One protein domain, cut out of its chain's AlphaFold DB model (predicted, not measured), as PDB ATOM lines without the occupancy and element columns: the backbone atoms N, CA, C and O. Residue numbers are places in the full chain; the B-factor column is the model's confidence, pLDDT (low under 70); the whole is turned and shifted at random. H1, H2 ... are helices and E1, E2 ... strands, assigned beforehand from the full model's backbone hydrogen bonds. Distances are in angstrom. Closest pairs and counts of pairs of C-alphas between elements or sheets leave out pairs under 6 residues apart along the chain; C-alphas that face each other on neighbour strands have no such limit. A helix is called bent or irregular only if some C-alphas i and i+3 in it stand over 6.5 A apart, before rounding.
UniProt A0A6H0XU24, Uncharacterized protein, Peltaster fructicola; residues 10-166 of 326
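This is residues 10 to 166 of the 326 residues of an uncharacterized protein of Peltaster fructicola (UniProt A0A6H0XU24). A strongly twisted sheet of four antiparallel strands has a cluster of five helices, H1 to H5, gathered toward its edge strand E4, while H6 lies over the opposite edge strand, E1, far from that cluster. E4 bends by 55 degrees at residue 141, and H2, H3, H4 and H5 each come near it, while the first residues of H1 cross one face of the sheet. The printed part has 157 residues with six named helices and four named strands, in the order H1 H2 H3 H4 H5 E1 E2 E3 E4 H6; the sheet runs E1 E2 E3 E4, and the class is mixed, helices and strands. The whole is compact, with a radius of gyration of the C-alphas of 15.5 A, and spans 45 by 39 by 32 A.

H1, residues 10 to 24, is on the sheet made by E1, residues 95 to 102, E2, residues 108 to 114, E3, residues 119 to 126, and E4, residues 137 to 145. H1 lies over E3 at a height over the sheet of 11.1 A and runs across the strands, at 64 degrees to E3 on the local plane. H2, residues 39 to 51, only grazes the sheet with residues 39 to 42; its closest C-alphas to E4 are those of Leu 41 and Thr 141, 5.9 A apart. H3, residues 58 to 62, is the hub, touching four other helices. It touches H2, closest at the C-alphas of Val 45 and Leu 61, 5.9 A, and only just touches H1, with 3 pairs of C-alphas within 8 A, the closest being Thr 23 and Val 59, 6.2 A. It touches H4, residues 66 to 69, only at the corner, closest at the C-alphas of Thr 60 and Ala 69, 4.5 A. H5, residues 72 to 77, touches H3, closest at the C-alphas of Thr 60 and Leu 72, 6.3 A. H5 touches residues 20 to 23 of H1, about perpendicular at 86 degrees, with the C-alphas of Pro 21 and Val 76 closest, 6.2 A. The strands form a meander, each the antiparallel neighbour of the one before, and each successive pair is a hairpin. N 99 and O 111 are 3.0 A apart between E1 and E2, N 110 and O 123 2.8 A between E2 and E3, and N 122 and O 142 2.8 A between E3 and E4, each within hydrogen-bond range. H6, residues 159 to 165, lies over E1 at a height over the sheet of 5.7 A, with the C-alphas of Arg 101 and Ala 162 closest, 5.3 A. H1 and H6 lie on the same face of the sheet, two layers, helices on one face of a sheet, and are apart. In H2, H5 and H6 every O i to N i+4 pair is within hydrogen-bond range; H1 has 3 of 11 and 7 of 12 O i to N i+3 pairs, H3 has 0 of 1 and 2 of 2, and H4 is too short for an i+4 pair.

H1 begins at C-alpha 10, (171.562, 160.893, 254.281), and is 24.7 A long; it is irregular, but only just, with C-alphas 18 and 21 6.9 A apart. H2 is 18.4 A long, and H3, H4 and H5 are short helices of 5, 4 and 6 residues. E1 to E4 measure 20.9 A, 19.6 A, 21.7 A and 23.0 A, and E4 ends at C-alpha 145, (165.052, 162.621, 236.277). H6 is 9.9 A long and ends at C-alpha 165, (145.083, 153.428, 249.393).

The two C-alphas farthest apart, those of Val 86 and Tyr 166, are 45.8 A apart. The printed part has no cut, and its long links are H1 to H2, H5 to E1 and E4 to H6. The mean pLDDT of the printed part is 87.0, with residues 52 to 56, 93 to 94, 96 and 131 to 133 under 70.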
ATOM      1  N   ARG A  10     170.147 160.679 253.946       85.75
ATOM      2  CA  ARG A  10     171.562 160.893 254.281       85.75
ATOM      3  C   ARG A  10     172.386 159.607 254.243       85.75
ATOM      4  O   ARG A  10     173.577 159.690 253.985       85.75
ATOM      5  N   ASP A  11     171.759 158.450 254.432       87.94
ATOM      6  CA  ASP A  11     172.440 157.154 254.357       87.94
ATOM      7  C   ASP A  11     172.354 156.551 252.945       87.94
ATOM      8  O   ASP A  11     173.255 155.838 252.504       87.94
ATOM      9  N   LEU A  12     171.273 156.848 252.213       90.25
ATOM     10  CA  LEU A  12     170.969 156.230 250.917       90.25
ATOM     11  C   LEU A  12     171.614 156.940 249.724       90.25
ATOM     12  O   LEU A  12     172.015 156.283 248.759       90.25
ATOM     13  N   LEU A  13     171.684 158.271 249.758       91.12
ATOM     14  CA  LEU A  13     172.098 159.072 248.608       91.12
ATOM     15  C   LEU A  13     173.620 159.188 248.447       91.12
ATOM     16  O   LEU A  13     174.080 158.966 247.329       91.12
ATOM     17  N   PRO A  14     174.436 159.471 249.485       90.56
ATOM     18  CA  PRO A  14     175.880 159.629 249.295       90.56
ATOM     19  C   PRO A  14     176.579 158.442 248.612       90.56
ATOM     20  O   PRO A  14     177.334 158.681 247.665       90.56
ATOM     21  N   PRO A  15     176.338 157.168 249.000       90.94
ATOM     22  CA  PRO A  15     177.003 156.048 248.338       90.94
ATOM     23  C   PRO A  15     176.517 155.856 246.894       90.94
ATOM     24  O   PRO A  15     177.300 155.439 246.039       90.94
ATOM     25  N   LEU A  16     175.257 156.199 246.596       92.56
ATOM     26  CA  LEU A  16     174.728 156.180 245.233       92.56
ATOM     27  C   LEU A  16     175.395 157.260 244.375       92.56
ATOM     28  O   LEU A  16     175.940 156.949 243.317       92.56
ATOM     29  N   LEU A  17     175.397 158.507 244.853       91.81
ATOM     30  CA  LEU A  17     175.957 159.665 244.154       91.81
ATOM     31  C   LEU A  17     177.451 159.487 243.871       91.81
ATOM     32  O   LEU A  17     177.891 159.773 242.764       91.81
ATOM     33  N   ALA A  18     178.216 158.922 244.807       90.50
ATOM     34  CA  ALA A  18     179.635 158.631 244.601       90.50
ATOM     35  C   ALA A  18     179.901 157.647 243.441       90.50
ATOM     36  O   ALA A  18     180.973 157.679 242.836       90.50
ATOM     37  N   CYS A  19     178.940 156.774 243.118       91.88
ATOM     38  CA  CYS A  19     179.077 155.792 242.044       91.88
ATOM     39  C   CYS A  19     178.665 156.336 240.670       91.88
ATOM     40  O   CYS A  19     179.158 155.834 239.664       91.88
ATOM     41  N   LEU A  20     177.774 157.330 240.585       92.25
ATOM     42  CA  LEU A  20     177.237 157.789 239.293       92.25
ATOM     43  C   LEU A  20     178.327 158.306 238.336       92.25
ATOM     44  O   LEU A  20     178.381 157.814 237.204       92.25
ATOM     45  N   PRO A  21     179.266 159.184 238.754       90.12
ATOM     46  CA  PRO A  21     180.295 159.713 237.855       90.12
ATOM     47  C   PRO A  21     181.212 158.641 237.256       90.12
ATOM     48  O   PRO A  21     181.816 158.847 236.202       90.12
ATOM     49  N   THR A  22     181.313 157.458 237.877       89.94
ATOM     50  CA  THR A  22     182.168 156.385 237.351       89.94
ATOM     51  C   THR A  22     181.628 155.780 236.054       89.94
ATOM     52  O   THR A  22     182.354 155.031 235.398       89.94
ATOM     53  N   THR A  23     180.396 156.109 235.648       90.12
ATOM     54  CA  THR A  23     179.834 155.716 234.345       90.12
ATOM     55  C   THR A  23     180.658 156.209 233.158       90.12
ATOM     56  O   THR A  23     180.695 155.540 232.130       90.12
ATOM     57  N   PHE A  24     181.370 157.329 233.302       88.62
ATOM     58  CA  PHE A  24     182.232 157.867 232.244       88.62
ATOM     59  C   PHE A  24     183.641 157.270 232.247       88.62
ATOM     60  O   PHE A  24     184.369 157.376 231.262       88.62
ATOM     61  N   LEU A  25     184.038 156.643 233.355       88.81
ATOM     62  CA  LEU A  25     185.368 156.056 233.526       88.81
ATOM     63  C   LEU A  25     185.407 154.583 233.113       88.81
ATOM     64  O   LEU A  25     186.456 154.084 232.706       88.81
ATOM     65  N   SER A  26     184.284 153.878 233.244       88.25
ATOM     66  CA  SER A  26     184.192 152.445 232.989       88.25
ATOM     67  C   SER A  26     182.821 152.069 232.421       88.25
ATOM     68  O   SER A  26     181.800 152.502 232.959       88.25
ATOM     69  N   PRO A  27     182.771 151.189 231.401       85.50
ATOM     70  CA  PRO A  27     181.512 150.628 230.913       85.50
ATOM     71  C   PRO A  27     180.862 149.680 231.932       85.50
ATOM     72  O   PRO A  27     179.662 149.426 231.855       85.50
ATOM     73  N   GLN A  28     181.637 149.159 232.890       88.56
ATOM     74  CA  GLN A  28     181.125 148.333 233.978       88.56
ATOM     75  C   GLN A  28     180.826 149.169 235.228       88.56
ATOM     76  O   GLN A  28     181.627 150.051 235.565       88.56
ATOM     77  N   PRO A  29     179.722 148.867 235.935       91.12
ATOM     78  CA  PRO A  29     179.371 149.525 237.183       91.12
ATOM     79  C   PRO A  29     180.395 149.191 238.273       91.12
ATOM     80  O   PRO A  29     180.927 148.077 238.310       91.12
ATOM     81  N   PRO A  30     180.662 150.125 239.198       92.12
ATOM     82  CA  PRO A  30     181.544 149.856 240.317       92.12
ATOM     83  C   PRO A  30     180.926 148.770 241.219       92.12
ATOM     84  O   PRO A  30     179.720 148.808 241.479       92.12
ATOM     85  N   PRO A  31     181.719 147.827 241.765       90.38
ATOM     86  CA  PRO A  31     181.199 146.766 242.634       90.38
ATOM     87  C   PRO A  31     180.441 147.288 243.861       90.38
ATOM     88  O   PRO A  31     179.538 146.618 244.347       90.38
ATOM     89  N   ALA A  32     180.779 148.493 244.334       91.19
ATOM     90  CA  ALA A  32     180.113 149.160 245.451       91.19
ATOM     91  C   ALA A  32     178.670 149.604 245.142       91.19
ATOM     92  O   ALA A  32     177.887 149.777 246.072       91.19
ATOM     93  N   LEU A  33     178.297 149.749 243.864       93.12
ATOM     94  CA  LEU A  33     176.931 150.090 243.465       93.12
ATOM     95  C   LEU A  33     175.984 148.899 243.626       93.12
ATOM     96  O   LEU A  33     174.842 149.079 244.028       93.12
ATOM     97  N   LEU A  34     176.442 147.680 243.319       92.56
ATOM     98  CA  LEU A  34     175.572 146.499 243.253       92.56
ATOM     99  C   LEU A  34     174.807 146.234 244.566       92.56
ATOM    100  O   LEU A  34     173.605 145.984 244.487       92.56
ATOM    101  N   PRO A  35     175.419 146.344 245.761       92.50
ATOM    102  CA  PRO A  35     174.699 146.211 247.026       92.50
ATOM    103  C   PRO A  35     173.623 147.278 247.268       92.50
ATOM    104  O   PRO A  35     172.730 147.050 248.081       92.50
ATOM    105  N   LEU A  36     173.689 148.435 246.601       93.00
ATOM    106  CA  LEU A  36     172.697 149.513 246.727       93.00
ATOM    107  C   LEU A  36     171.462 149.267 245.854       93.00
ATOM    108  O   LEU A  36     170.401 149.815 246.135       93.00
ATOM    109  N   LEU A  37     171.595 148.455 244.803       94.75
ATOM    110  CA  LEU A  37     170.523 148.156 243.858       94.75
ATOM    111  C   LEU A  37     169.607 147.051 244.389       94.75
ATOM    112  O   LEU A  37     170.057 146.093 245.024       94.75
ATOM    113  N   ALA A  38     168.322 147.151 244.062       94.25
ATOM    114  CA  ALA A  38     167.344 146.103 244.304       94.25
ATOM    115  C   ALA A  38     167.725 144.833 243.523       94.25
ATOM    116  O   ALA A  38     168.333 144.944 242.453       94.25
ATOM    117  N   PRO A  39     167.366 143.626 244.000       92.44
ATOM    118  CA  PRO A  39     167.776 142.373 243.365       92.44
ATOM    119  C   PRO A  39     167.495 142.300 241.858       92.44
ATOM    120  O   PRO A  39     168.370 141.900 241.089       92.44
ATOM    121  N   THR A  40     166.320 142.758 241.424       92.81
ATOM    122  CA  THR A  40     165.907 142.789 240.011       92.81
ATOM    123  C   THR A  40     166.745 143.764 239.186       92.81
ATOM    124  O   THR A  40     167.243 143.413 238.113       92.81
ATOM    125  N   LEU A  41     166.967 144.976 239.701       93.94
ATOM    126  CA  LEU A  41     167.779 145.987 239.030       93.94
ATOM    127  C   LEU A  41     169.252 145.561 238.956       93.94
ATOM    128  O   LEU A  41     169.893 145.685 237.913       93.94
ATOM    129  N   ARG A  42     169.781 144.978 240.034       93.38
ATOM    130  CA  ARG A  42     171.142 144.435 240.099       93.38
ATOM    131  C   ARG A  42     171.372 143.347 239.057       93.38
ATOM    132  O   ARG A  42     172.389 143.377 238.362       93.38
ATOM    133  N   GLN A  43     170.445 142.398 238.936       92.81
ATOM    134  CA  GLN A  43     170.510 141.341 237.923       92.81
ATOM    135  C   GLN A  43     170.522 141.927 236.510       92.81
ATOM    136  O   GLN A  43     171.398 141.580 235.717       92.81
ATOM    137  N   ARG A  44     169.612 142.867 236.223       92.81
ATOM    138  CA  ARG A  44     169.543 143.574 234.935       92.81
ATOM    139  C   ARG A  44     170.867 144.248 234.595       92.81
ATOM    140  O   ARG A  44     171.421 144.005 233.525       92.81
ATOM    141  N   VAL A  45     171.390 145.061 235.510       92.50
ATOM    142  CA  VAL A  45     172.653 145.783 235.319       92.50
ATOM    143  C   VAL A  45     173.803 144.800 235.087       92.50
ATOM    144  O   VAL A  45     174.561 144.956 234.134       92.50
ATOM    145  N   THR A  46     173.906 143.744 235.894       91.38
ATOM    146  CA  THR A  46     174.995 142.757 235.791       91.38
ATOM    147  C   THR A  46     174.957 142.001 234.460       91.38
ATOM    148  O   THR A  46     175.983 141.840 233.800       91.38
ATOM    149  N   TYR A  47     173.773 141.563 234.032       90.44
ATOM    150  CA  TYR A  47     173.611 140.775 232.812       90.44
ATOM    151  C   TYR A  47     173.803 141.618 231.545       90.44
ATOM    152  O   TYR A  47     174.536 141.230 230.634       90.44
ATOM    153  N   LEU A  48     173.187 142.801 231.490       89.56
ATOM    154  CA  LEU A  48     173.234 143.650 230.298       89.56
ATOM    155  C   LEU A  48     174.606 144.297 230.091       89.56
ATOM    156  O   LEU A  48     175.021 144.460 228.947       89.56
ATOM    157  N   THR A  49     175.347 144.589 231.164       87.75
ATOM    158  CA  THR A  49     176.735 145.081 231.059       87.75
ATOM    159  C   THR A  49     177.727 143.988 230.662       87.75
ATOM    160  O   THR A  49     178.748 144.291 230.052       87.75
ATOM    161  N   SER A  50     177.430 142.720 230.967       81.88
ATOM    162  CA  SER A  50     178.274 141.582 230.580       81.88
ATOM    163  C   SER A  50     178.086 141.185 229.112       81.88
ATOM    164  O   SER A  50     179.044 140.773 228.459       81.88
ATOM    165  N   ASN A  51     176.863 141.313 228.585       71.94
ATOM    166  CA  ASN A  51     176.502 140.787 227.264       71.94
ATOM    167  C   ASN A  51     176.462 141.844 226.154       71.94
ATOM    168  O   ASN A  51     176.538 141.484 224.981       71.94
ATOM    169  N   SER A  52     176.334 143.126 226.496       60.69
ATOM    170  CA  SER A  52     176.291 144.215 225.517       60.69
ATOM    171  C   SER A  52     177.483 145.142 225.685       60.69
ATOM    172  O   SER A  52     177.777 145.607 226.784       60.69
ATOM    173  N   SER A  53     178.123 145.500 224.570       59.88
ATOM    174  CA  SER A  53     178.945 146.708 224.486       59.88
ATOM    175  C   SER A  53     178.014 147.923 224.543       59.88
ATOM    176  O   SER A  53     177.754 148.558 223.520       59.88
ATOM    177  N   ASN A  54     177.422 148.174 225.711       62.25
ATOM    178  CA  ASN A  54     176.516 149.292 225.928       62.25
ATOM    179  C   ASN A  54     177.323 150.580 225.756       62.25
ATOM    180  O   ASN A  54     178.114 150.946 226.625       62.25
ATOM    181  N   GLN A  55     177.174 151.225 224.599       63.41
ATOM    182  CA  GLN A  55     177.857 152.486 224.301       63.41
ATOM    183  C   GLN A  55     177.324 153.620 225.181       63.41
ATOM    184  O   GLN A  55     178.073 154.531 225.512       63.41
ATOM    185  N   ASP A  56     176.073 153.496 225.630       67.62
ATOM    186  CA  ASP A  56     175.370 154.503 226.424       67.62
ATOM    187  C   ASP A  56     175.695 154.421 227.936       67.62
ATOM    188  O   ASP A  56     175.142 155.167 228.740       67.62
ATOM    189  N   GLY A  57     176.607 153.525 228.342       83.62
ATOM    190  CA  GLY A  57     177.043 153.360 229.733       83.62
ATOM    191  C   GLY A  57     176.036 152.617 230.621       83.62
ATOM    192  O   GLY A  57     174.858 152.465 230.296       83.62
ATOM    193  N   TRP A  58     176.501 152.113 231.768       92.50
ATOM    194  CA  TRP A  58     175.667 151.320 232.684       92.50
ATOM    195  C   TRP A  58     174.603 152.153 233.412       92.50
ATOM    196  O   TRP A  58     173.629 151.581 233.897       92.50
ATOM    197  N   VAL A  59     174.743 153.483 233.471       93.19
ATOM    198  CA  VAL A  59     173.786 154.377 234.148       93.19
ATOM    199  C   VAL A  59     172.388 154.342 233.518       93.19
ATOM    200  O   VAL A  59     171.393 154.381 234.233       93.19
ATOM    201  N   THR A  60     172.292 154.167 232.196       93.31
ATOM    202  CA  THR A  60     171.007 154.050 231.480       93.31
ATOM    203  C   THR A  60     170.212 152.815 231.909       93.31
ATOM    204  O   THR A  60     168.990 152.776 231.812       93.31
ATOM    205  N   LEU A  61     170.888 151.799 232.448       93.12
ATOM    206  CA  LEU A  61     170.245 150.582 232.929       93.12
ATOM    207  C   LEU A  61     169.553 150.761 234.281       93.12
ATOM    208  O   LEU A  61     168.810 149.860 234.672       93.12
ATOM    209  N   LEU A  62     169.792 151.881 234.975       94.25
ATOM    210  CA  LEU A  62     169.144 152.216 236.245       94.25
ATOM    211  C   LEU A  62     167.685 152.654 236.078       94.25
ATOM    212  O   LEU A  62     166.956 152.686 237.065       94.25
ATOM    213  N   ASN A  63     167.262 152.977 234.855       94.50
ATOM    214  CA  ASN A  63     165.878 153.297 234.530       94.50
ATOM    215  C   ASN A  63     165.234 152.161 233.719       94.50
ATOM    216  O   ASN A  63     165.899 151.500 232.910       94.50
ATOM    217  N   TRP A  64     163.942 151.912 233.943       91.62
ATOM    218  CA  TRP A  64     163.204 150.883 233.207       91.62
ATOM    219  C   TRP A  64     162.773 151.356 231.818       91.62
ATOM    220  O   TRP A  64     162.816 150.552 230.883       91.62
ATOM    221  N   ASP A  65     162.434 152.637 231.681       91.50
ATOM    222  CA  ASP A  65     162.068 153.301 230.434       91.50
ATOM    223  C   ASP A  65     163.321 153.771 229.678       91.50
ATOM    224  O   ASP A  65     164.200 154.442 230.219       91.50
ATOM    225  N   ARG A  66     163.405 153.415 228.395       90.12
ATOM    226  CA  ARG A  66     164.543 153.745 227.537       90.12
ATOM    227  C   ARG A  66     164.626 155.239 227.223       90.12
ATOM    228  O   ARG A  66     165.738 155.761 227.130       90.12
ATOM    229  N   ASP A  67     163.489 155.908 227.061       91.06
ATOM    230  CA  ASP A  67     163.461 157.329 226.709       91.06
ATOM    231  C   ASP A  67     163.898 158.182 227.906       91.06
ATOM    232  O   ASP A  67     164.660 159.138 227.755       91.06
ATOM    233  N   GLN A  68     163.519 157.763 229.116       91.12
ATOM    234  CA  GLN A  68     163.951 158.400 230.361       91.12
ATOM    235  C   GLN A  68     165.391 158.049 230.732       91.12
ATOM    236  O   GLN A  68     166.158 158.913 231.164       91.12
ATOM    237  N   ALA A  69     165.805 156.803 230.489       91.75
ATOM    238  CA  ALA A  69     167.184 156.364 230.668       91.75
ATOM    239  C   ALA A  69     168.185 157.222 229.884       91.75
ATOM    240  O   ALA A  69     169.268 157.508 230.393       91.75
ATOM    241  N   ALA A  70     167.835 157.630 228.660       91.88
ATOM    242  CA  ALA A  70     168.717 158.388 227.775       91.88
ATOM    243  C   ALA A  70     169.097 159.775 228.324       91.88
ATOM    244  O   ALA A  70     170.129 160.320 227.934       91.88
ATOM    245  N   LYS A  71     168.303 160.333 229.249       92.19
ATOM    246  CA  LYS A  71     168.571 161.624 229.904       92.19
ATOM    247  C   LYS A  71     169.587 161.511 231.047       92.19
ATOM    248  O   LYS A  71     170.282 162.479 231.352       92.19
ATOM    249  N   LEU A  72     169.696 160.335 231.676       92.94
ATOM    250  CA  LEU A  72     170.520 160.133 232.874       92.94
ATOM    251  C   LEU A  72     172.011 160.444 232.671       92.94
ATOM    252  O   LEU A  72     172.577 161.093 233.548       92.94
ATOM    253  N   PRO A  73     172.677 160.040 231.568       92.44
ATOM    254  CA  PRO A  73     174.078 160.391 231.356       92.44
ATOM    255  C   PRO A  73     174.308 161.904 231.369       92.44
ATOM    256  O   PRO A  73     175.224 162.369 232.035       92.44
ATOM    257  N   SER A  74     173.446 162.681 230.706       91.75
ATOM    258  CA  SER A  74     173.552 164.142 230.695       91.75
ATOM    259  C   SER A  74     173.362 164.746 232.086       91.75
ATOM    260  O   SER A  74     174.082 165.673 232.435       91.75
ATOM    261  N   LEU A  75     172.464 164.203 232.911       91.81
ATOM    262  CA  LEU A  75     172.305 164.650 234.302       91.81
ATOM    263  C   LEU A  75     173.542 164.345 235.151       91.81
ATOM    264  O   LEU A  75     174.009 165.194 235.903       91.81
ATOM    265  N   VAL A  76     174.116 163.149 235.000       91.56
ATOM    266  CA  VAL A  76     175.317 162.744 235.748       91.56
ATOM    267  C   VAL A  76     176.555 163.544 235.326       91.56
ATOM    268  O   VAL A  76     177.449 163.747 236.142       91.56
ATOM    269  N   GLU A  77     176.617 164.025 234.083       90.62
ATOM    270  CA  GLU A  77     177.690 164.917 233.617       90.62
ATOM    271  C   GLU A  77     177.689 166.270 234.346       90.62
ATOM    272  O   GLU A  77     178.756 166.809 234.627       90.62
ATOM    273  N   HIS A  78     176.509 166.787 234.701       88.25
ATOM    274  CA  HIS A  78     176.336 168.068 235.398       88.25
ATOM    275  C   HIS A  78     176.249 167.906 236.928       88.25
ATOM    276  O   HIS A  78     175.799 168.807 237.635       88.25
ATOM    277  N   LEU A  79     176.650 166.744 237.452       87.25
ATOM    278  CA  LEU A  79     176.567 166.425 238.871       87.25
ATOM    279  C   LEU A  79     177.724 167.075 239.650       87.25
ATOM    280  O   LEU A  79     178.824 166.524 239.734       87.25
ATOM    281  N   ASP A  80     177.458 168.220 240.275       82.31
ATOM    282  CA  ASP A  80     178.435 168.937 241.101       82.31
ATOM    283  C   ASP A  80     178.517 168.347 242.522       82.31
ATOM    284  O   ASP A  80     177.865 168.799 243.466       82.31
ATOM    285  N   LEU A  81     179.330 167.297 242.680       83.50
ATOM    286  CA  LEU A  81     179.630 166.686 243.978       83.50
ATOM    287  C   LEU A  81     180.874 167.322 244.606       83.50
ATOM    288  O   LEU A  81     182.001 166.884 244.358       83.50
ATOM    289  N   GLU A  82     180.679 168.325 245.458       80.81
ATOM    290  CA  GLU A  82     181.765 168.899 246.254       80.81
ATOM    291  C   GLU A  82     181.829 168.234 247.641       80.81
ATOM    292  O   GLU A  82     180.931 168.426 248.465       80.81
ATOM    293  N   PRO A  83     182.871 167.433 247.941       80.00
ATOM    294  CA  PRO A  83     183.039 166.875 249.275       80.00
ATOM    295  C   PRO A  83     183.427 167.979 250.263       80.00
ATOM    296  O   PRO A  83     184.272 168.832 249.972       80.00
ATOM    297  N   HIS A  84     182.867 167.929 251.470       76.62
ATOM    298  CA  HIS A  84     183.177 168.897 252.513       76.62
ATOM    299  C   HIS A  84     184.683 168.854 252.845       76.62
ATOM    300  O   HIS A  84     185.206 167.784 253.164       76.62
ATOM    301  N   PRO A  85     185.407 169.990 252.868       76.56
ATOM    302  CA  PRO A  85     186.876 170.017 252.930       76.56
ATOM    303  C   PRO A  85     187.479 169.388 254.196       76.56
ATOM    304  O   PRO A  85     188.663 169.062 254.223       76.56
ATOM    305  N   VAL A  86     186.681 169.239 255.257       75.50
ATOM    306  CA  VAL A  86     187.122 168.682 256.548       75.50
ATOM    307  C   VAL A  86     186.630 167.252 256.778       75.50
ATOM    308  O   VAL A  86     187.333 166.462 257.396       75.50
ATOM    309  N   SER A  87     185.427 166.920 256.305       79.25
ATOM    310  CA  SER A  87     184.796 165.617 256.561       79.25
ATOM    311  C   SER A  87     185.007 164.655 255.387       79.25
ATOM    312  O   SER A  87     185.092 163.447 255.581       79.25
ATOM    313  N   GLY A  88     185.155 165.186 254.171       75.88
ATOM    314  CA  GLY A  88     185.172 164.401 252.941       75.88
ATOM    315  C   GLY A  88     183.795 163.865 252.541       75.88
ATOM    316  O   GLY A  88     183.681 163.274 251.472       75.88
ATOM    317  N   GLU A  89     182.759 164.065 253.361       79.00
ATOM    318  CA  GLU A  89     181.381 163.684 253.056       79.00
ATOM    319  C   GLU A  89     180.730 164.670 252.080       79.00
ATOM    320  O   GLU A  89     181.030 165.866 252.083       79.00
ATOM    321  N   VAL A  90     179.824 164.159 251.247       78.31
ATOM    322  CA  VAL A  90     178.994 164.973 250.353       78.31
ATOM    323  C   VAL A  90     177.794 165.476 251.152       78.31
ATOM    324  O   VAL A  90     176.981 164.678 251.624       78.31
ATOM    325  N   GLU A  91     177.680 166.792 251.317       76.19
ATOM    326  CA  GLU A  91     176.515 167.406 251.955       76.19
ATOM    327  C   GLU A  91     175.349 167.479 250.963       76.19
ATOM    328  O   GLU A  91     175.480 168.017 249.866       76.19
ATOM    329  N   ILE A  92     174.197 166.931 251.356       78.69
ATOM    330  CA  ILE A  92     172.970 166.930 250.553       78.69
ATOM    331  C   ILE A  92     171.975 167.835 251.272       78.69
ATOM    332  O   ILE A  92     171.472 167.473 252.338       78.69
ATOM    333  N   ALA A  93     171.761 169.034 250.734       63.72
ATOM    334  CA  ALA A  93     171.043 170.095 251.438       63.72
ATOM    335  C   ALA A  93     169.513 169.956 251.350       63.72
ATOM    336  O   ALA A  93     168.830 170.218 252.335       63.72
ATOM    337  N   ASP A  94     168.980 169.490 250.214       63.22
ATOM    338  CA  ASP A  94     167.549 169.606 249.910       63.22
ATOM    339  C   ASP A  94     166.963 168.313 249.315       63.22
ATOM    340  O   ASP A  94     166.817 168.163 248.100       63.22
ATOM    341  N   VAL A  95     166.585 167.370 250.186       78.50
ATOM    342  CA  VAL A  95     165.669 166.271 249.829       78.50
ATOM    343  C   VAL A  95     164.277 166.667 250.308       78.50
ATOM    344  O   VAL A  95     163.995 166.607 251.505       78.50
ATOM    345  N   ARG A  96     163.422 167.143 249.395       69.38
ATOM    346  CA  ARG A  96     162.162 167.812 249.773       69.38
ATOM    347  C   ARG A  96     161.087 166.872 250.298       69.38
ATOM    348  O   ARG A  96     160.385 167.227 251.242       69.38
ATOM    349  N   ALA A  97     160.914 165.716 249.665       73.88
ATOM    350  CA  ALA A  97     159.793 164.840 249.963       73.88
ATOM    351  C   ALA A  97     160.176 163.369 249.819       73.88
ATOM    352  O   ALA A  97     160.722 162.942 248.800       73.88
ATOM    353  N   VAL A  98     159.842 162.606 250.858       84.75
ATOM    354  CA  VAL A  98     159.791 161.150 250.828       84.75
ATOM    355  C   VAL A  98     158.342 160.784 250.546       84.75
ATOM    356  O   VAL A  98     157.484 161.002 251.398       84.75
ATOM    357  N   LYS A  99     158.054 160.274 249.350       91.69
ATOM    358  CA  LYS A  99     156.707 159.803 249.003       91.69
ATOM    359  C   LYS A  99     156.684 158.294 248.886       91.69
ATOM    360  O   LYS A  99     157.630 157.699 248.388       91.69
ATOM    361  N   TYR A 100     155.581 157.685 249.276       92.75
ATOM    362  CA  TYR A 100     155.388 156.249 249.337       92.75
ATOM    363  C   TYR A 100     154.334 155.785 248.346       92.75
ATOM    364  O   TYR A 100     153.316 156.447 248.136       92.75
ATOM    365  N   ARG A 101     154.560 154.602 247.788       92.25
ATOM    366  CA  ARG A 101     153.605 153.891 246.945       92.25
ATOM    367  C   ARG A 101     153.668 152.412 247.274       92.25
ATOM    368  O   ARG A 101     154.752 151.842 247.380       92.25
ATOM    369  N   ARG A 102     152.506 151.780 247.409       90.19
ATOM    370  CA  ARG A 102     152.408 150.328 247.557       90.19
ATOM    371  C   ARG A 102     152.106 149.704 246.200       90.19
ATOM    372  O   ARG A 102     151.159 150.127 245.541       90.19
ATOM    373  N   LEU A 103     152.932 148.749 245.776       87.56
ATOM    374  CA  LEU A 103     152.722 148.015 244.524       87.56
ATOM    375  C   LEU A 103     151.924 146.729 244.746       87.56
ATOM    376  O   LEU A 103     151.054 146.410 243.941       87.56
ATOM    377  N   ASP A 104     152.198 146.025 245.842       87.44
ATOM    378  CA  ASP A 104     151.537 144.775 246.213       87.44
ATOM    379  C   ASP A 104     151.503 144.596 247.749       87.44
ATOM    380  O   ASP A 104     151.812 145.522 248.510       87.44
ATOM    381  N   ASP A 105     151.074 143.426 248.234       83.81
ATOM    382  CA  ASP A 105     150.955 143.157 249.676       83.81
ATOM    383  C   ASP A 105     152.307 143.089 250.406       83.81
ATOM    384  O   ASP A 105     152.341 143.170 251.631       83.81
ATOM    385  N   GLU A 106     153.427 143.028 249.695       84.56
ATOM    386  CA  GLU A 106     154.769 142.905 250.272       84.56
ATOM    387  C   GLU A 106     155.682 144.067 249.853       84.56
ATOM    388  O   GLU A 106     156.565 144.473 250.612       84.56
ATOM    389  N   THR A 107     155.426 144.686 248.699       88.75
ATOM    390  CA  THR A 107     156.303 145.703 248.111       88.75
ATOM    391  C   THR A 107     155.854 147.127 248.428       88.75
ATOM    392  O   THR A 107     154.902 147.662 247.845       88.75
ATOM    393  N   LEU A 108     156.620 147.789 249.300       91.44
ATOM    394  CA  LEU A 108     156.547 149.233 249.514       91.44
ATOM    395  C   LEU A 108     157.703 149.940 248.801       91.44
ATOM    396  O   LEU A 108     158.876 149.670 249.067       91.44
ATOM    397  N   GLN A 109     157.354 150.889 247.938       93.81
ATOM    398  CA  GLN A 109     158.292 151.803 247.312       93.81
ATOM    399  C   GLN A 109     158.281 153.159 248.003       93.81
ATOM    400  O   GLN A 109     157.258 153.624 248.512       93.81
ATOM    401  N   THR A 110     159.435 153.807 247.963       94.06
ATOM    402  CA  THR A 110     159.619 155.189 248.371       94.06
ATOM    403  C   THR A 110     160.373 155.945 247.291       94.06
ATOM    404  O   THR A 110     161.285 155.415 246.665       94.06
ATOM    405  N   ARG A 111     160.019 157.203 247.090       93.62
ATOM    406  CA  ARG A 111     160.636 158.107 246.127       93.62
ATOM    407  C   ARG A 111     161.235 159.282 246.872       93.62
ATOM    408  O   ARG A 111     160.565 159.846 247.736       93.62
ATOM    409  N   LEU A 112     162.473 159.630 246.538       92.88
ATOM    410  CA  LEU A 112     163.154 160.802 247.081       92.88
ATOM    411  C   LEU A 112     163.274 161.855 245.981       92.88
ATOM    412  O   LEU A 112     163.740 161.554 244.888       92.88
ATOM    413  N   GLU A 113     162.851 163.078 246.269       92.81
ATOM    414  CA  GLU A 113     162.958 164.216 245.350       92.81
ATOM    415  C   GLU A 113     164.236 165.001 245.680       92.81
ATOM    416  O   GLU A 113     164.284 165.708 246.692       92.81
ATOM    417  N   VAL A 114     165.288 164.827 244.868       91.00
ATOM    418  CA  VAL A 114     166.618 165.420 245.086       91.00
ATOM    419  C   VAL A 114     166.827 166.570 244.105       91.00
ATOM    420  O   VAL A 114     167.392 166.403 243.025       91.00
ATOM    421  N   GLU A 115     166.352 167.755 244.488       89.38
ATOM    422  CA  GLU A 115     166.315 168.926 243.602       89.38
ATOM    423  C   GLU A 115     167.700 169.424 243.203       89.38
ATOM    424  O   GLU A 115     167.896 169.818 242.060       89.38
ATOM    425  N   GLN A 116     168.666 169.343 244.123       87.31
ATOM    426  CA  GLN A 116     170.047 169.777 243.898       87.31
ATOM    427  C   GLN A 116     170.689 169.128 242.663       87.31
ATOM    428  O   GLN A 116     171.523 169.750 242.012       87.31
ATOM    429  N   PHE A 117     170.310 167.887 242.357       88.56
ATOM    430  CA  PHE A 117     170.880 167.106 241.257       88.56
ATOM    431  C   PHE A 117     169.856 166.795 240.163       88.56
ATOM    432  O   PHE A 117     170.164 166.035 239.251       88.56
ATOM    433  N   GLU A 118     168.632 167.321 240.278       91.06
ATOM    434  CA  GLU A 118     167.515 166.999 239.382       91.06
ATOM    435  C   GLU A 118     167.281 165.477 239.257       91.06
ATOM    436  O   GLU A 118     166.877 164.961 238.211       91.06
ATOM    437  N   LEU A 119     167.525 164.740 240.350       92.88
ATOM    438  CA  LEU A 119     167.392 163.285 240.417       92.88
ATOM    439  C   LEU A 119     166.154 162.874 241.212       92.88
ATOM    440  O   LEU A 119     165.799 163.463 242.237       92.88
ATOM    441  N   LEU A 120     165.549 161.779 240.767       94.06
ATOM    442  CA  LEU A 120     164.378 161.168 241.376       94.06
ATOM    443  C   LEU A 120     164.626 159.665 241.595       94.06
ATOM    444  O   LEU A 120     164.135 158.829 240.828       94.06
ATOM    445  N   PRO A 121     165.443 159.286 242.594       94.62
ATOM    446  CA  PRO A 121     165.666 157.887 242.924       94.62
ATOM    447  C   PRO A 121     164.449 157.275 243.629       94.62
ATOM    448  O   PRO A 121     163.868 157.846 244.559       94.62
ATOM    449  N   ILE A 122     164.094 156.070 243.195       95.00
ATOM    450  CA  ILE A 122     163.030 155.247 243.760       95.00
ATOM    451  C   ILE A 122     163.677 154.046 244.437       95.00
ATOM    452  O   ILE A 122     164.446 153.299 243.829       95.00
ATOM    453  N   TYR A 123     163.340 153.841 245.702       95.06
ATOM    454  CA  TYR A 123     163.804 152.733 246.516       95.06
ATOM    455  C   TYR A 123     162.651 151.794 246.854       95.06
ATOM    456  O   TYR A 123     161.495 152.200 246.943       95.06
ATOM    457  N   VAL A 124     162.981 150.532 247.087       94.50
ATOM    458  CA  VAL A 124     162.076 149.497 247.578       94.50
ATOM    459  C   VAL A 124     162.639 148.918 248.869       94.50
ATOM    460  O   VAL A 124     163.858 148.785 249.014       94.50
ATOM    461  N   TRP A 125     161.769 148.615 249.825       92.50
ATOM    462  CA  TRP A 125     162.178 147.922 251.042       92.50
ATOM    463  C   TRP A 125     162.412 146.440 250.740       92.50
ATOM    464  O   TRP A 125     161.515 145.762 250.246       92.50
ATOM    465  N   VAL A 126     163.611 145.937 251.040       91.38
ATOM    466  CA  VAL A 126     163.966 144.522 250.869       91.38
ATOM    467  C   VAL A 126     164.325 143.947 252.232       91.38
ATOM    468  O   VAL A 126     165.255 144.432 252.871       91.38
ATOM    469  N   GLU A 127     163.599 142.922 252.685       88.56
ATOM    470  CA  GLU A 127     163.841 142.280 253.986       88.56
ATOM    471  C   GLU A 127     165.005 141.284 253.949       88.56
ATOM    472  O   GLU A 127     165.840 141.267 254.855       88.56
ATOM    473  N   ASN A 128     165.081 140.469 252.894       84.19
ATOM    474  CA  ASN A 128     166.135 139.477 252.717       84.19
ATOM    475  C   ASN A 128     166.799 139.648 251.349       84.19
ATOM    476  O   ASN A 128     166.201 139.346 250.316       84.19
ATOM    477  N   ASP A 129     168.040 140.132 251.341       83.75
ATOM    478  CA  ASP A 129     168.862 140.235 250.136       83.75
ATOM    479  C   ASP A 129     170.088 139.313 250.228       83.75
ATOM    480  O   ASP A 129     171.204 139.741 250.528       83.75
ATOM    481  N   GLU A 130     169.881 138.028 249.929       76.69
ATOM    482  CA  GLU A 130     170.925 136.992 249.987       76.69
ATOM    483  C   GLU A 130     172.128 137.297 249.080       76.69
ATOM    484  O   GLU A 130     173.270 136.962 249.398       76.69
ATOM    485  N   HIS A 131     171.888 137.965 247.951       69.12
ATOM    486  CA  HIS A 131     172.901 138.218 246.926       69.12
ATOM    487  C   HIS A 131     173.605 139.570 247.103       69.12
ATOM    488  O   HIS A 131     174.719 139.749 246.608       69.12
ATOM    489  N   GLY A 132     172.975 140.531 247.784       67.25
ATOM    490  CA  GLY A 132     173.537 141.862 248.030       67.25
ATOM    491  C   GLY A 132     174.503 141.932 249.211       67.25
ATOM    492  O   GLY A 132     175.062 143.001 249.456       67.25
ATOM    493  N   GLN A 133     174.675 140.831 249.962       67.00
ATOM    494  CA  GLN A 133     175.489 140.747 251.193       67.00
ATOM    495  C   GLN A 133     175.158 141.835 252.228       67.00
ATOM    496  O   GLN A 133     175.932 142.113 253.143       67.00
ATOM    497  N   THR A 134     174.002 142.470 252.074       70.69
ATOM    498  CA  THR A 134     173.533 143.573 252.895       70.69
ATOM    499  C   THR A 134     172.230 143.110 253.510       70.69
ATOM    500  O   THR A 134     171.402 142.533 252.811       70.69
ATOM    501  N   GLY A 135     172.068 143.336 254.810       82.44
ATOM    502  CA  GLY A 135     170.844 142.989 255.521       82.44
ATOM    503  C   GLY A 135     169.610 143.758 255.019       82.44
ATOM    504  O   GLY A 135     169.684 144.461 254.004       82.44
ATOM    505  N   PRO A 136     168.486 143.658 255.747       88.12
ATOM    506  CA  PRO A 136     167.259 144.366 255.400       88.12
ATOM    507  C   PRO A 136     167.519 145.864 255.211       88.12
ATOM    508  O   PRO A 136     168.200 146.486 256.029       88.12
ATOM    509  N   GLY A 137     166.985 146.448 254.140       90.88
ATOM    510  CA  GLY A 137     167.230 147.851 253.829       90.88
ATOM    511  C   GLY A 137     166.515 148.359 252.585       90.88
ATOM    512  O   GLY A 137     165.987 147.598 251.774       90.88
ATOM    513  N   TRP A 138     166.540 149.679 252.421       93.62
ATOM    514  CA  TRP A 138     166.069 150.352 251.215       93.62
ATOM    515  C   TRP A 138     167.069 150.159 250.075       93.62
ATOM    516  O   TRP A 138     168.253 150.475 250.213       93.62
ATOM    517  N   LYS A 139     166.594 149.638 248.944       94.69
ATOM    518  CA  LYS A 139     167.399 149.352 247.753       94.69
ATOM    519  C   LYS A 139     166.872 150.116 246.552       94.69
ATOM    520  O   LYS A 139     165.664 150.174 246.353       94.69
ATOM    521  N   LEU A 140     167.760 150.687 245.748       95.81
ATOM    522  CA  LEU A 140     167.392 151.446 244.556       95.81
ATOM    523  C   LEU A 140     166.738 150.512 243.535       95.81
ATOM    524  O   LEU A 140     167.368 149.562 243.071       95.81
ATOM    525  N   THR A 141     165.490 150.781 243.172       95.38
ATOM    526  CA  THR A 141     164.762 150.025 242.146       95.38
ATOM    527  C   THR A 141     164.734 150.742 240.802       95.38
ATOM    528  O   THR A 141     164.594 150.084 239.771       95.38
ATOM    529  N   GLU A 142     164.854 152.071 240.814       95.00
ATOM    530  CA  GLU A 142     164.851 152.902 239.618       95.00
ATOM    531  C   GLU A 142     165.494 154.267 239.906       95.00
ATOM    532  O   GLU A 142     165.333 154.813 240.998       95.00
ATOM    533  N   LEU A 143     166.201 154.832 238.927       95.56
ATOM    534  CA  LEU A 143     166.673 156.218 238.942       95.56
ATOM    535  C   LEU A 143     166.015 156.989 237.793       95.56
ATOM    536  O   LEU A 143     166.191 156.619 236.632       95.56
ATOM    537  N   LYS A 144     165.267 158.051 238.101       93.94
ATOM    538  CA  LYS A 144     164.619 158.927 237.106       93.94
ATOM    539  C   LYS A 144     165.173 160.352 237.193       93.94
ATOM    540  O   LYS A 144     165.856 160.695 238.162       93.94
ATOM    541  N   SER A 145     164.866 161.171 236.188       93.25
ATOM    542  CA  SER A 145     165.052 162.621 236.277       93.25
ATOM    543  C   SER A 145     163.912 163.256 237.078       93.25
ATOM    544  O   SER A 145     162.808 162.705 237.146       93.25
ATOM    545  N   LEU A 146     164.159 164.420 237.672       91.38
ATOM    546  CA  LEU A 146     163.125 165.195 238.361       91.38
ATOM    547  C   LEU A 146     162.057 165.732 237.393       91.38
ATOM    548  O   LEU A 146     160.919 165.941 237.803       91.38
ATOM    549  N   GLU A 147     162.383 165.907 236.107       89.62
ATOM    550  CA  GLU A 147     161.410 166.305 235.078       89.62
ATOM    551  C   GLU A 147     160.288 165.267 234.912       89.62
ATOM    552  O   GLU A 147     159.154 165.617 234.588       89.62
ATOM    553  N   ASP A 148     160.585 163.996 235.198       88.00
ATOM    554  CA  ASP A 148     159.669 162.860 235.049       88.00
ATOM    555  C   ASP A 148     158.947 162.506 236.362       88.00
ATOM    556  O   ASP A 148     158.579 161.352 236.613       88.00
ATOM    557  N   ILE A 149     158.762 163.501 237.234       87.25
ATOM    558  CA  ILE A 149     158.066 163.358 238.519       87.25
ATOM    559  C   ILE A 149     156.587 162.975 238.358       87.25
ATOM    560  O   ILE A 149     156.046 162.234 239.190       87.25
ATOM    561  N   GLU A 150     155.954 163.449 237.283       83.94
ATOM    562  CA  GLU A 150     154.551 163.213 236.930       83.94
ATOM    563  C   GLU A 150     154.412 161.945 236.075       83.94
ATOM    564  O   GLU A 150     154.180 161.989 234.871       83.94
ATOM    565  N   ASP A 151     154.552 160.787 236.717       77.12
ATOM    566  CA  ASP A 151     154.467 159.470 236.064       77.12
ATOM    567  C   ASP A 151     153.031 158.902 236.019       77.12
ATOM    568  O   ASP A 151     152.821 157.717 235.769       77.12
ATOM    569  N   GLY A 152     152.029 159.710 236.385       78.38
ATOM    570  CA  GLY A 152     150.635 159.264 236.534       78.38
ATOM    571  C   GLY A 152     150.417 158.218 237.638       78.38
ATOM    572  O   GLY A 152     149.372 157.577 237.682       78.38
ATOM    573  N   SER A 153     151.409 158.022 238.509       84.19
ATOM    574  CA  SER A 153     151.357 157.082 239.628       84.19
ATOM    575  C   SER A 153     150.912 157.779 240.912       84.19
ATOM    576  O   SER A 153     151.381 158.877 241.212       84.19
ATOM    577  N   ASP A 154     150.074 157.111 241.702       86.38
ATOM    578  CA  ASP A 154     149.597 157.640 242.979       86.38
ATOM    579  C   ASP A 154     150.671 157.496 244.069       86.38
ATOM    580  O   ASP A 154     150.986 156.397 244.536       86.38
ATOM    581  N   TRP A 155     151.256 158.629 244.455       91.31
ATOM    582  CA  TRP A 155     152.264 158.742 245.509       91.31
ATOM    583  C   TRP A 155     151.672 159.450 246.734       91.31
ATOM    584  O   TRP A 155     150.955 160.440 246.597       91.31
ATOM    585  N   HIS A 156     152.002 158.979 247.937       89.94
ATOM    586  CA  HIS A 156     151.472 159.500 249.203       89.94
ATOM    587  C   HIS A 156     152.585 159.971 250.142       89.94
ATOM    588  O   HIS A 156     153.643 159.359 250.187       89.94
ATOM    589  N   ASP A 157     152.341 160.993 250.961       89.00
ATOM    590  CA  ASP A 157     153.364 161.522 251.885       89.00
ATOM    591  C   ASP A 157     153.674 160.579 253.064       89.00
ATOM    592  O   ASP A 157     154.745 160.633 253.658       89.00
ATOM    593  N   GLU A 158     152.747 159.677 253.400       87.69
ATOM    594  CA  GLU A 158     152.901 158.726 254.503       87.69
ATOM    595  C   GLU A 158     152.757 157.282 254.021       87.69
ATOM    596  O   GLU A 158     151.810 156.932 253.308       87.69
ATOM    597  N   ALA A 159     153.640 156.403 254.502       86.50
ATOM    598  CA  ALA A 159     153.581 154.971 254.217       86.50
ATOM    599  C   ALA A 159     152.263 154.323 254.685       86.50
ATOM    600  O   ALA A 159     151.765 153.392 254.055       86.50
ATOM    601  N   ALA A 160     151.656 154.833 255.765       86.44
ATOM    602  CA  ALA A 160     150.349 154.375 256.233       86.44
ATOM    603  C   ALA A 160     149.226 154.692 255.229       86.44
ATOM    604  O   ALA A 160     148.378 153.837 254.975       86.44
ATOM    605  N   ASN A 161     149.260 155.877 254.612       87.00
ATOM    606  CA  ASN A 161     148.290 156.276 253.594       87.00
ATOM    607  C   ASN A 161     148.464 155.458 252.313       87.00
ATOM    608  O   ASN A 161     147.470 154.996 251.762       87.00
ATOM    609  N   ALA A 162     149.708 155.186 251.901       86.19
ATOM    610  CA  ALA A 162     149.985 154.281 250.785       86.19
ATOM    611  C   ALA A 162     149.447 152.858 251.036       86.19
ATOM    612  O   ALA A 162     148.898 152.234 250.133       86.19
ATOM    613  N   ASN A 163     149.543 152.359 252.273       85.25
ATOM    614  CA  ASN A 163     148.971 151.062 252.646       85.25
ATOM    615  C   ASN A 163     147.437 151.066 252.644       85.25
ATOM    616  O   ASN A 163     146.833 150.057 252.301       85.25
ATOM    617  N   ALA A 164     146.809 152.175 253.041       84.62
ATOM    618  CA  ALA A 164     145.352 152.303 253.064       84.62
ATOM    619  C   ALA A 164     144.750 152.518 251.665       84.62
ATOM    620  O   ALA A 164     143.640 152.062 251.401       84.62
ATOM    621  N   ALA A 165     145.473 153.210 250.782       83.75
ATOM    622  CA  ALA A 165     145.083 153.428 249.393       83.75
ATOM    623  C   ALA A 165     145.227 152.161 248.537       83.75
ATOM    624  O   ALA A 165     144.558 152.033 247.512       83.75
ATOM    625  N   TYR A 166     146.062 151.207 248.962       81.00
ATOM    626  CA  TYR A 166     146.205 149.928 248.284       81.00
ATOM    627  C   TYR A 166     144.930 149.091 248.410       81.00
ATOM    628  O   TYR A 166     144.627 148.495 249.445       81.00
TER     629      TYR A 166